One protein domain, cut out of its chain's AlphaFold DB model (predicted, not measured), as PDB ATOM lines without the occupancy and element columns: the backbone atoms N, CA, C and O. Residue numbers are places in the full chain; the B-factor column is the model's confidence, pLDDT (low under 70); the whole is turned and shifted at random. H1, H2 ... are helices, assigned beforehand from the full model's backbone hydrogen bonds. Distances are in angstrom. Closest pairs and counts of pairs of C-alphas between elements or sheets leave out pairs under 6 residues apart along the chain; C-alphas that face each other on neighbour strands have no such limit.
ATOM      1  N   PHE A  15     230.170 268.193 299.494       41.59
ATOM      2  CA  PHE A  15     231.348 267.394 299.140       41.59
ATOM      3  C   PHE A  15     232.113 267.942 297.932       41.59
ATOM      4  O   PHE A  15     233.340 267.894 297.943       41.59
ATOM      5  N   GLN A  16     231.439 268.597 296.979       52.03
ATOM      6  CA  GLN A  16     232.086 269.147 295.778       52.03
ATOM      7  C   GLN A  16     233.257 270.090 296.081       52.03
ATOM      8  O   GLN A  16     234.315 269.974 295.473       52.03
ATOM      9  N   ARG A  17     233.114 271.003 297.055       53.75
ATOM     10  CA  ARG A  17     234.214 271.923 297.413       53.75
ATOM     11  C   ARG A  17     235.405 271.220 298.064       53.75
ATOM     12  O   ARG A  17     236.502 271.765 298.029       53.75
ATOM     13  N   THR A  18     235.196 270.060 298.684       63.00
ATOM     14  CA  THR A  18     236.265 269.313 299.364       63.00
ATOM     15  C   THR A  18     236.974 268.366 298.400       63.00
ATOM     16  O   THR A  18     238.192 268.221 298.490       63.00
ATOM     17  N   ASP A  19     236.246 267.787 297.441       73.94
ATOM     18  CA  ASP A  19     236.820 266.850 296.471       73.94
ATOM     19  C   ASP A  19     237.801 267.508 295.492       73.94
ATOM     20  O   ASP A  19     238.784 266.875 295.118       73.94
ATOM     21  N   GLN A  20     237.644 268.795 295.170       84.44
ATOM     22  CA  GLN A  20     238.634 269.533 294.360       84.44
ATOM     23  C   GLN A  20     240.033 269.545 294.990       84.44
ATOM     24  O   GLN A  20     241.050 269.582 294.302       84.44
ATOM     25  N   TRP A  21     240.102 269.498 296.321       89.44
ATOM     26  CA  TRP A  21     241.366 269.475 297.054       89.44
ATOM     27  C   TRP A  21     241.868 268.056 297.318       89.44
ATOM     28  O   TRP A  21     242.942 267.890 297.894       89.44
ATOM     29  N   ARG A  22     241.125 267.023 296.912       87.81
ATOM     30  CA  ARG A  22     241.466 265.620 297.160       87.81
ATOM     31  C   ARG A  22     242.834 265.234 296.584       87.81
ATOM     32  O   ARG A  22     243.606 264.662 297.350       87.81
ATOM     33  N   PRO A  23     243.210 265.610 295.339       90.94
ATOM     34  CA  PRO A  23     244.545 265.306 294.812       90.94
ATOM     35  C   PRO A  23     245.665 265.940 295.647       90.94
ATOM     36  O   PRO A  23     246.677 265.302 295.927       90.94
ATOM     37  N   VAL A  24     245.448 267.174 296.115       91.88
ATOM     38  CA  VAL A  24     246.381 267.894 296.994       91.88
ATOM     39  C   VAL A  24     246.513 267.183 298.338       91.88
ATOM     40  O   VAL A  24     247.624 266.983 298.815       91.88
ATOM     41  N   TYR A  25     245.399 266.788 298.961       89.69
ATOM     42  CA  TYR A  25     245.426 266.062 300.232       89.69
ATOM     43  C   TYR A  25     246.142 264.718 300.105       89.69
ATOM     44  O   TYR A  25     247.015 264.434 300.919       89.69
ATOM     45  N   SER A  26     245.827 263.928 299.076       89.00
ATOM     46  CA  SER A  26     246.489 262.643 298.831       89.00
ATOM     47  C   SER A  26     247.995 262.804 298.631       89.00
ATOM     48  O   SER A  26     248.773 262.027 299.179       89.00
ATOM     49  N   TRP A  27     248.420 263.839 297.907       93.25
ATOM     50  CA  TRP A  27     249.836 264.159 297.765       93.25
ATOM     51  C   TRP A  27     250.493 264.537 299.100       93.25
ATOM     52  O   TRP A  27     251.544 263.996 299.438       93.25
ATOM     53  N   LEU A  28     249.873 265.424 299.882       90.94
ATOM     54  CA  LEU A  28     250.410 265.853 301.177       90.94
ATOM     55  C   LEU A  28     250.485 264.712 302.201       90.94
ATOM     56  O   LEU A  28     251.400 264.691 303.015       90.94
ATOM     57  N   GLU A  29     249.544 263.767 302.180       87.50
ATOM     58  CA  GLU A  29     249.576 262.589 303.056       87.50
ATOM     59  C   GLU A  29     250.676 261.594 302.662       87.50
ATOM     60  O   GLU A  29     251.249 260.949 303.541       87.50
ATOM     61  N   ALA A  30     250.988 261.493 301.365       86.50
ATOM     62  CA  ALA A  30     252.074 260.662 300.851       86.50
ATOM     63  C   ALA A  30     253.467 261.264 301.108       86.50
ATOM     64  O   ALA A  30     254.460 260.535 301.124       86.50
ATOM     65  N   LEU A  31     253.558 262.581 301.316       83.69
ATOM     66  CA  LEU A  31     254.791 263.227 301.745       83.69
ATOM     67  C   LEU A  31     255.067 262.859 303.204       83.69
ATOM     68  O   LEU A  31     254.478 263.418 304.129       83.69
ATOM     69  N   ASP A  32     255.998 261.935 303.423       72.62
ATOM     70  CA  ASP A  32     256.476 261.576 304.761       72.62
ATOM     71  C   ASP A  32     257.452 262.625 305.322       72.62
ATOM     72  O   ASP A  32     258.582 262.344 305.708       72.62
ATOM     73  N   LEU A  33     257.025 263.887 305.291       80.38
ATOM     74  CA  LEU A  33     257.767 265.029 305.799       80.38
ATOM     75  C   LEU A  33     257.106 265.497 307.091       80.38
ATOM     76  O   LEU A  33     255.930 265.853 307.085       80.38
ATOM     77  N   ASP A  34     257.876 265.566 308.176       75.62
ATOM     78  CA  ASP A  34     257.407 266.057 309.482       75.62
ATOM     79  C   ASP A  34     257.459 267.589 309.628       75.62
ATOM     80  O   ASP A  34     257.056 268.140 310.666       75.62
ATOM     81  N   ASP A  35     257.907 268.265 308.569       81.94
ATOM     82  CA  ASP A  35     258.061 269.711 308.469       81.94
ATOM     83  C   ASP A  35     257.120 270.331 307.438       81.94
ATOM     84  O   ASP A  35     256.595 269.671 306.536       81.94
ATOM     85  N   VAL A  36     256.898 271.642 307.578       83.25
ATOM     86  CA  VAL A  36     256.033 272.393 306.666       83.25
ATOM     87  C   VAL A  36     256.634 272.422 305.263       83.25
ATOM     88  O   VAL A  36     257.755 272.891 305.073       83.25
ATOM     89  N   ILE A  37     255.853 271.984 304.274       90.50
ATOM     90  CA  ILE A  37     256.250 271.963 302.869       90.50
ATOM     91  C   ILE A  37     256.679 273.347 302.356       90.50
ATOM     92  O   ILE A  37     256.049 274.378 302.647       90.50
ATOM     93  N   LYS A  38     257.769 273.389 301.582       93.12
ATOM     94  CA  LYS A  38     258.330 274.646 301.080       93.12
ATOM     95  C   LYS A  38     257.525 275.137 299.883       93.12
ATOM     96  O   LYS A  38     256.965 274.363 299.117       93.12
ATOM     97  N   SER A  39     257.511 276.454 299.669       93.12
ATOM     98  CA  SER A  39     256.800 277.060 298.529       93.12
ATOM     99  C   SER A  39     257.275 276.525 297.170       93.12
ATOM    100  O   SER A  39     256.493 276.498 296.220       93.12
ATOM    101  N   LYS A  40     258.552 276.125 297.080       93.94
ATOM    102  CA  LYS A  40     259.138 275.531 295.877       93.94
ATOM    103  C   LYS A  40     258.488 274.184 295.565       93.94
ATOM    104  O   LYS A  40     257.922 274.055 294.493       93.94
ATOM    105  N   ASP A  41     258.448 273.271 296.531       93.19
ATOM    106  CA  ASP A  41     257.863 271.934 296.357       93.19
ATOM    107  C   ASP A  41     256.387 272.005 295.932       93.19
ATOM    108  O   ASP A  41     255.938 271.232 295.093       93.19
ATOM    109  N   ILE A  42     255.637 272.985 296.453       93.69
ATOM    110  CA  ILE A  42     254.253 273.229 296.020       93.69
ATOM    111  C   ILE A  42     254.195 273.705 294.566       93.69
ATOM    112  O   ILE A  42     253.339 273.262 293.805       93.69
ATOM    113  N   SER A  43     255.083 274.619 294.176       94.19
ATOM    114  CA  SER A  43     255.122 275.123 292.800       94.19
ATOM    115  C   SER A  43     255.521 274.020 291.821       94.19
ATOM    116  O   SER A  43     254.889 273.884 290.779       94.19
ATOM    117  N   ASP A  44     256.509 273.207 292.189       95.88
ATOM    118  CA  ASP A  44     257.001 272.091 291.385       95.88
ATOM    119  C   ASP A  44     255.913 271.012 291.235       95.88
ATOM    120  O   ASP A  44     255.678 270.518 290.133       95.88
ATOM    121  N   TRP A  45     255.168 270.706 292.304       94.94
ATOM    122  CA  TRP A  45     254.054 269.759 292.237       94.94
ATOM    123  C   TRP A  45     252.889 270.261 291.376       94.94
ATOM    124  O   TRP A  45     252.342 269.497 290.582       94.94
ATOM    125  N   LEU A  46     252.525 271.543 291.484       93.50
ATOM    126  CA  LEU A  46     251.497 272.143 290.627       93.50
ATOM    127  C   LEU A  46     251.935 272.195 289.155       93.50
ATOM    128  O   LEU A  46     251.106 272.029 288.267       93.50
ATOM    129  N   ALA A  47     253.228 272.390 288.884       93.31
ATOM    130  CA  ALA A  47     253.768 272.330 287.528       93.31
ATOM    131  C   ALA A  47     253.741 270.903 286.953       93.31
ATOM    132  O   ALA A  47     253.476 270.729 285.766       93.31
ATOM    133  N   ALA A  48     253.966 269.885 287.790       94.56
ATOM    134  CA  ALA A  48     253.877 268.478 287.399       94.56
ATOM    135  C   ALA A  48     252.428 267.981 287.204       94.56
ATOM    136  O   ALA A  48     252.221 266.978 286.527       94.56
ATOM    137  N   ASN A  49     251.433 268.677 287.769       93.62
ATOM    138  CA  ASN A  49     250.010 268.324 287.694       93.62
ATOM    139  C   ASN A  49     249.190 269.494 287.106       93.62
ATOM    140  O   ASN A  49     248.455 270.164 287.842       93.62
ATOM    141  N   PRO A  50     249.309 269.768 285.792       92.00
ATOM    142  CA  PRO A  50     248.710 270.947 285.168       92.00
ATOM    143  C   PRO A  50     247.179 270.961 285.232       92.00
ATOM    144  O   PRO A  50     246.613 272.029 285.426       92.00
ATOM    145  N   GLU A  51     246.515 269.804 285.160       91.56
ATOM    146  CA  GLU A  51     245.051 269.687 285.284       91.56
ATOM    147  C   GLU A  51     244.550 270.234 286.631       91.56
ATOM    148  O   GLU A  51     243.684 271.107 286.684       91.56
ATOM    149  N   VAL A  52     245.158 269.776 287.731       90.75
ATOM    150  CA  VAL A  52     244.812 270.224 289.088       90.75
ATOM    151  C   VAL A  52     245.156 271.702 289.269       90.75
ATOM    152  O   VAL A  52     244.415 272.450 289.908       90.75
ATOM    153  N   ASN A  53     246.281 272.144 288.708       91.88
ATOM    154  CA  ASN A  53     246.700 273.539 288.771       91.88
ATOM    155  C   ASN A  53     245.739 274.470 288.013       91.88
ATOM    156  O   ASN A  53     245.398 275.533 288.525       91.88
ATOM    157  N   GLU A  54     245.269 274.073 286.833       92.62
ATOM    158  CA  GLU A  54     244.312 274.841 286.038       92.62
ATOM    159  C   GLU A  54     242.941 274.902 286.724       92.62
ATOM    160  O   GLU A  54     242.378 275.991 286.878       92.62
ATOM    161  N   GLU A  55     242.438 273.771 287.231       91.25
ATOM    162  CA  GLU A  55     241.158 273.727 287.945       91.25
ATOM    163  C   GLU A  55     241.184 274.609 289.202       91.25
ATOM    164  O   GLU A  55     240.294 275.441 289.426       91.25
ATOM    165  N   LEU A  56     242.223 274.461 290.030       90.88
ATOM    166  CA  LEU A  56     242.353 275.230 291.262       90.88
ATOM    167  C   LEU A  56     242.670 276.706 290.980       90.88
ATOM    168  O   LEU A  56     242.135 277.582 291.670       90.88
ATOM    169  N   GLY A  57     243.492 276.985 289.966       88.44
ATOM    170  CA  GLY A  57     243.897 278.323 289.537       88.44
ATOM    171  C   GLY A  57     242.774 279.134 288.892       88.44
ATOM    172  O   GLY A  57     242.751 280.354 289.036       88.44
ATOM    173  N   SER A  58     241.790 278.477 288.268       91.88
ATOM    174  CA  SER A  58     240.577 279.128 287.749       91.88
ATOM    175  C   SER A  58     239.758 279.806 288.857       91.88
ATOM    176  O   SER A  58     239.144 280.852 288.652       91.88
ATOM    177  N   ARG A  59     239.758 279.220 290.061       88.19
ATOM    178  CA  ARG A  59     238.898 279.641 291.181       88.19
ATOM    179  C   ARG A  59     239.639 280.395 292.278       88.19
ATOM    180  O   ARG A  59     239.010 281.123 293.046       88.19
ATOM    181  N   HIS A  60     240.952 280.214 292.382       91.56
ATOM    182  CA  HIS A  60     241.742 280.736 293.487       91.56
ATOM    183  C   HIS A  60     243.017 281.408 292.992       91.56
ATOM    184  O   HIS A  60     243.715 280.914 292.111       91.56
ATOM    185  N   SER A  61     243.377 282.517 293.636       94.12
ATOM    186  CA  SER A  61     244.653 283.168 293.367       94.12
ATOM    187  C   SER A  61     245.826 282.270 293.767       94.12
ATOM    188  O   SER A  61     245.744 281.489 294.719       94.12
ATOM    189  N   ARG A  62     246.975 282.453 293.106       91.19
ATOM    190  CA  ARG A  62     248.219 281.745 293.446       91.19
ATOM    191  C   ARG A  62     248.572 281.858 294.933       91.19
ATOM    192  O   ARG A  62     248.996 280.880 295.544       91.19
ATOM    193  N   TYR A  63     248.367 283.035 295.529       95.00
ATOM    194  CA  TYR A  63     248.560 283.244 296.965       95.00
ATOM    195  C   TYR A  63     247.645 282.339 297.801       95.00
ATOM    196  O   TYR A  63     248.114 281.690 298.737       95.00
ATOM    197  N   HIS A  64     246.360 282.260 297.441       93.25
ATOM    198  CA  HIS A  64     245.397 281.411 298.133       93.25
ATOM    199  C   HIS A  64     245.785 279.933 298.050       93.25
ATOM    200  O   HIS A  64     245.778 279.265 299.082       93.25
ATOM    201  N   LEU A  65     246.194 279.445 296.873       92.19
ATOM    202  CA  LEU A  65     246.658 278.063 296.700       92.19
ATOM    203  C   LEU A  65     247.817 277.749 297.642       92.19
ATOM    204  O   LEU A  65     247.727 276.839 298.462       92.19
ATOM    205  N   MET A  66     248.876 278.558 297.594       94.75
ATOM    206  CA  MET A  66     250.053 278.369 298.443       94.75
ATOM    207  C   MET A  66     249.690 278.368 299.928       94.75
ATOM    208  O   MET A  66     250.134 277.502 300.684       94.75
ATOM    209  N   HIS A  67     248.886 279.343 300.354       94.75
ATOM    210  CA  HIS A  67     248.480 279.469 301.747       94.75
ATOM    211  C   HIS A  67     247.624 278.279 302.198       94.75
ATOM    212  O   HIS A  67     247.869 277.706 303.262       94.75
ATOM    213  N   TYR A  68     246.643 277.879 301.390       94.06
ATOM    214  CA  TYR A  68     245.720 276.808 301.737       94.06
ATOM    215  C   TYR A  68     246.408 275.441 301.764       94.06
ATOM    216  O   TYR A  68     246.211 274.687 302.715       94.06
ATOM    217  N   ILE A  69     247.293 275.157 300.804       92.69
ATOM    218  CA  ILE A  69     248.098 273.926 300.766       92.69
ATOM    219  C   ILE A  69     248.967 273.815 302.027       92.69
ATOM    220  O   ILE A  69     248.934 272.795 302.717       92.69
ATOM    221  N   LYS A  70     249.663 274.895 302.415       93.12
ATOM    222  CA  LYS A  70     250.439 274.933 303.669       93.12
ATOM    223  C   LYS A  70     249.564 274.700 304.899       93.12
ATOM    224  O   LYS A  70     249.952 273.960 305.801       93.12
ATOM    225  N   LYS A  71     248.371 275.301 304.934       90.94
ATOM    226  CA  LYS A  71     247.403 275.106 306.022       90.94
ATOM    227  C   LYS A  71     246.923 273.652 306.105       90.94
ATOM    228  O   LYS A  71     246.786 273.131 307.211       90.94
ATOM    229  N   CYS A  72     246.698 272.992 304.968       90.69
ATOM    230  CA  CYS A  72     246.339 271.575 304.906       90.69
ATOM    231  C   CYS A  72     247.462 270.699 305.466       90.69
ATOM    232  O   CYS A  72     247.214 269.889 306.357       90.69
ATOM    233  N   HIS A  73     248.702 270.940 305.038       90.62
ATOM    234  CA  HIS A  73     249.861 270.189 305.515       90.62
ATOM    235  C   HIS A  73     250.088 270.363 307.021       90.62
ATOM    236  O   HIS A  73     250.251 269.389 307.749       90.62
ATOM    237  N   MET A  74     249.955 271.588 307.541       88.69
ATOM    238  CA  MET A  74     250.000 271.833 308.989       88.69
ATOM    239  C   MET A  74     248.924 271.052 309.754       88.69
ATOM    240  O   MET A  74     249.191 270.555 310.848       88.69
ATOM    241  N   LYS A  75     247.706 270.917 309.207       88.12
ATOM    242  CA  LYS A  75     246.659 270.089 309.828       88.12
ATOM    243  C   LYS A  75     247.043 268.607 309.850       88.12
ATOM    244  O   LYS A  75     246.813 267.959 310.869       88.12
ATOM    245  N   ILE A  76     247.627 268.089 308.767       87.50
ATOM    246  CA  ILE A  76     248.097 266.697 308.673       87.50
ATOM    247  C   ILE A  76     249.213 266.448 309.696       87.50
ATOM    248  O   ILE A  76     249.119 265.511 310.487       87.50
ATOM    249  N   LEU A  77     250.198 267.348 309.781       87.94
ATOM    250  CA  LEU A  77     251.284 267.285 310.766       87.94
ATOM    251  C   LEU A  77     250.768 267.291 312.206       87.94
ATOM    252  O   LEU A  77     251.203 266.484 313.025       87.94
ATOM    253  N   LYS A  78     249.807 268.167 312.530       84.38
ATOM    254  CA  LYS A  78     249.197 268.212 313.870       84.38
ATOM    255  C   LYS A  78     248.452 266.919 314.202       84.38
ATOM    256  O   LYS A  78     248.527 266.468 315.337       84.38
ATOM    257  N   LYS A  79     247.777 266.307 313.225       82.19
ATOM    258  CA  LYS A  79     247.115 265.003 313.390       82.19
ATOM    259  C   LYS A  79     248.129 263.869 313.594       82.19
ATOM    260  O   LYS A  79     247.874 262.975 314.392       82.19
ATOM    261  N   ARG A  80     249.286 263.921 312.923       81.62
ATOM    262  CA  ARG A  80     250.370 262.937 313.074       81.62
ATOM    263  C   ARG A  80     251.071 263.052 314.434       81.62
ATOM    264  O   ARG A  80     251.209 262.053 315.127       81.62
ATOM    265  N   LYS A  81     251.446 264.271 314.846       76.31
ATOM    266  CA  LYS A  81     252.161 264.540 316.111       76.31
ATOM    267  C   LYS A  81     251.255 264.499 317.353       76.31
ATOM    268  O   LYS A  81     251.736 264.230 318.444       76.31
ATOM    269  N   GLY A  82     249.956 264.770 317.199       62.56
ATOM    270  CA  GLY A  82     248.974 264.859 318.291       62.56
ATOM    271  C   GLY A  82     248.139 263.599 318.547       62.56
ATOM    272  O   GLY A  82     247.215 263.661 319.351       62.56
ATOM    273  N   GLY A  83     248.435 262.480 317.877       51.56
ATOM    274  CA  GLY A  83     247.793 261.190 318.135       51.56
ATOM    275  C   GLY A  83     247.059 260.612 316.929       51.56
ATOM    276  O   GLY A  83     245.855 260.799 316.756       51.56
TER     277      GLY A  83
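AT A GLANCE: This is residues 15 to 83 of the 156 residues of an uncharacterized protein of Spinacia oleracea (UniProt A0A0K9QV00). What does the model look like? A long helix, H5, has H2 packed across its residues 69 to 76, while H3 and H4 make a corner toward its first residues. The short H1 lies off to one side, linked to H2 and touching no helix. What is it built of? The printed part has 69 residues with five named helices, H1 to H5 in chain order, and no named strand; its class is all helix. How large is it? It is compact, with a radius of gyration of the C-alphas of 11.9 A, and spans 36 by 29 by 19 A.

HOW THE PARTS SIT: How does the printed part start? H1, residues 15 to 19, and H2, residues 22 to 30, meet only through their link. H2 touches H5, residues 62 to 81, the closest C-alphas being those of Leu 28 and His 73, 6.2 A apart; they run the same way at a steep tilt of 46 degrees. What follows H2? H3, residues 39 to 48, and H4, residues 50 to 59, only just touch, only at the corner, with 3 pairs of C-alphas within 8 A; the closest are those of Leu 46 and Asn 53, 5.3 A apart. H3 only just touches H5, with 3 such pairs, by residues 66 to 69 of H5 alone; the closest C-alphas are those of Ser 39 and Met 66, 6.9 A apart. What of the backbones? Every O i to N i+4 pair is within hydrogen-bond range in H1, H2, H3 and H5, and 5 of 6 are in H4.

IN THESE COORDINATES: Where are the ends? H1 begins at C-alpha 15, (231.348, 267.394, 299.140), and H5 ends at C-alpha 81, (252.161, 264.540, 316.111). How long are the longer helices? H5 measures 28.7 A from first to last C-alpha, and H3 and H4 14.4 A each.

THE WHOLE: Is there a cut? The printed part has no cut, and no link is long. Where is confidence low? Residues 15 to 18 and 82 to 83 have pLDDT under 70.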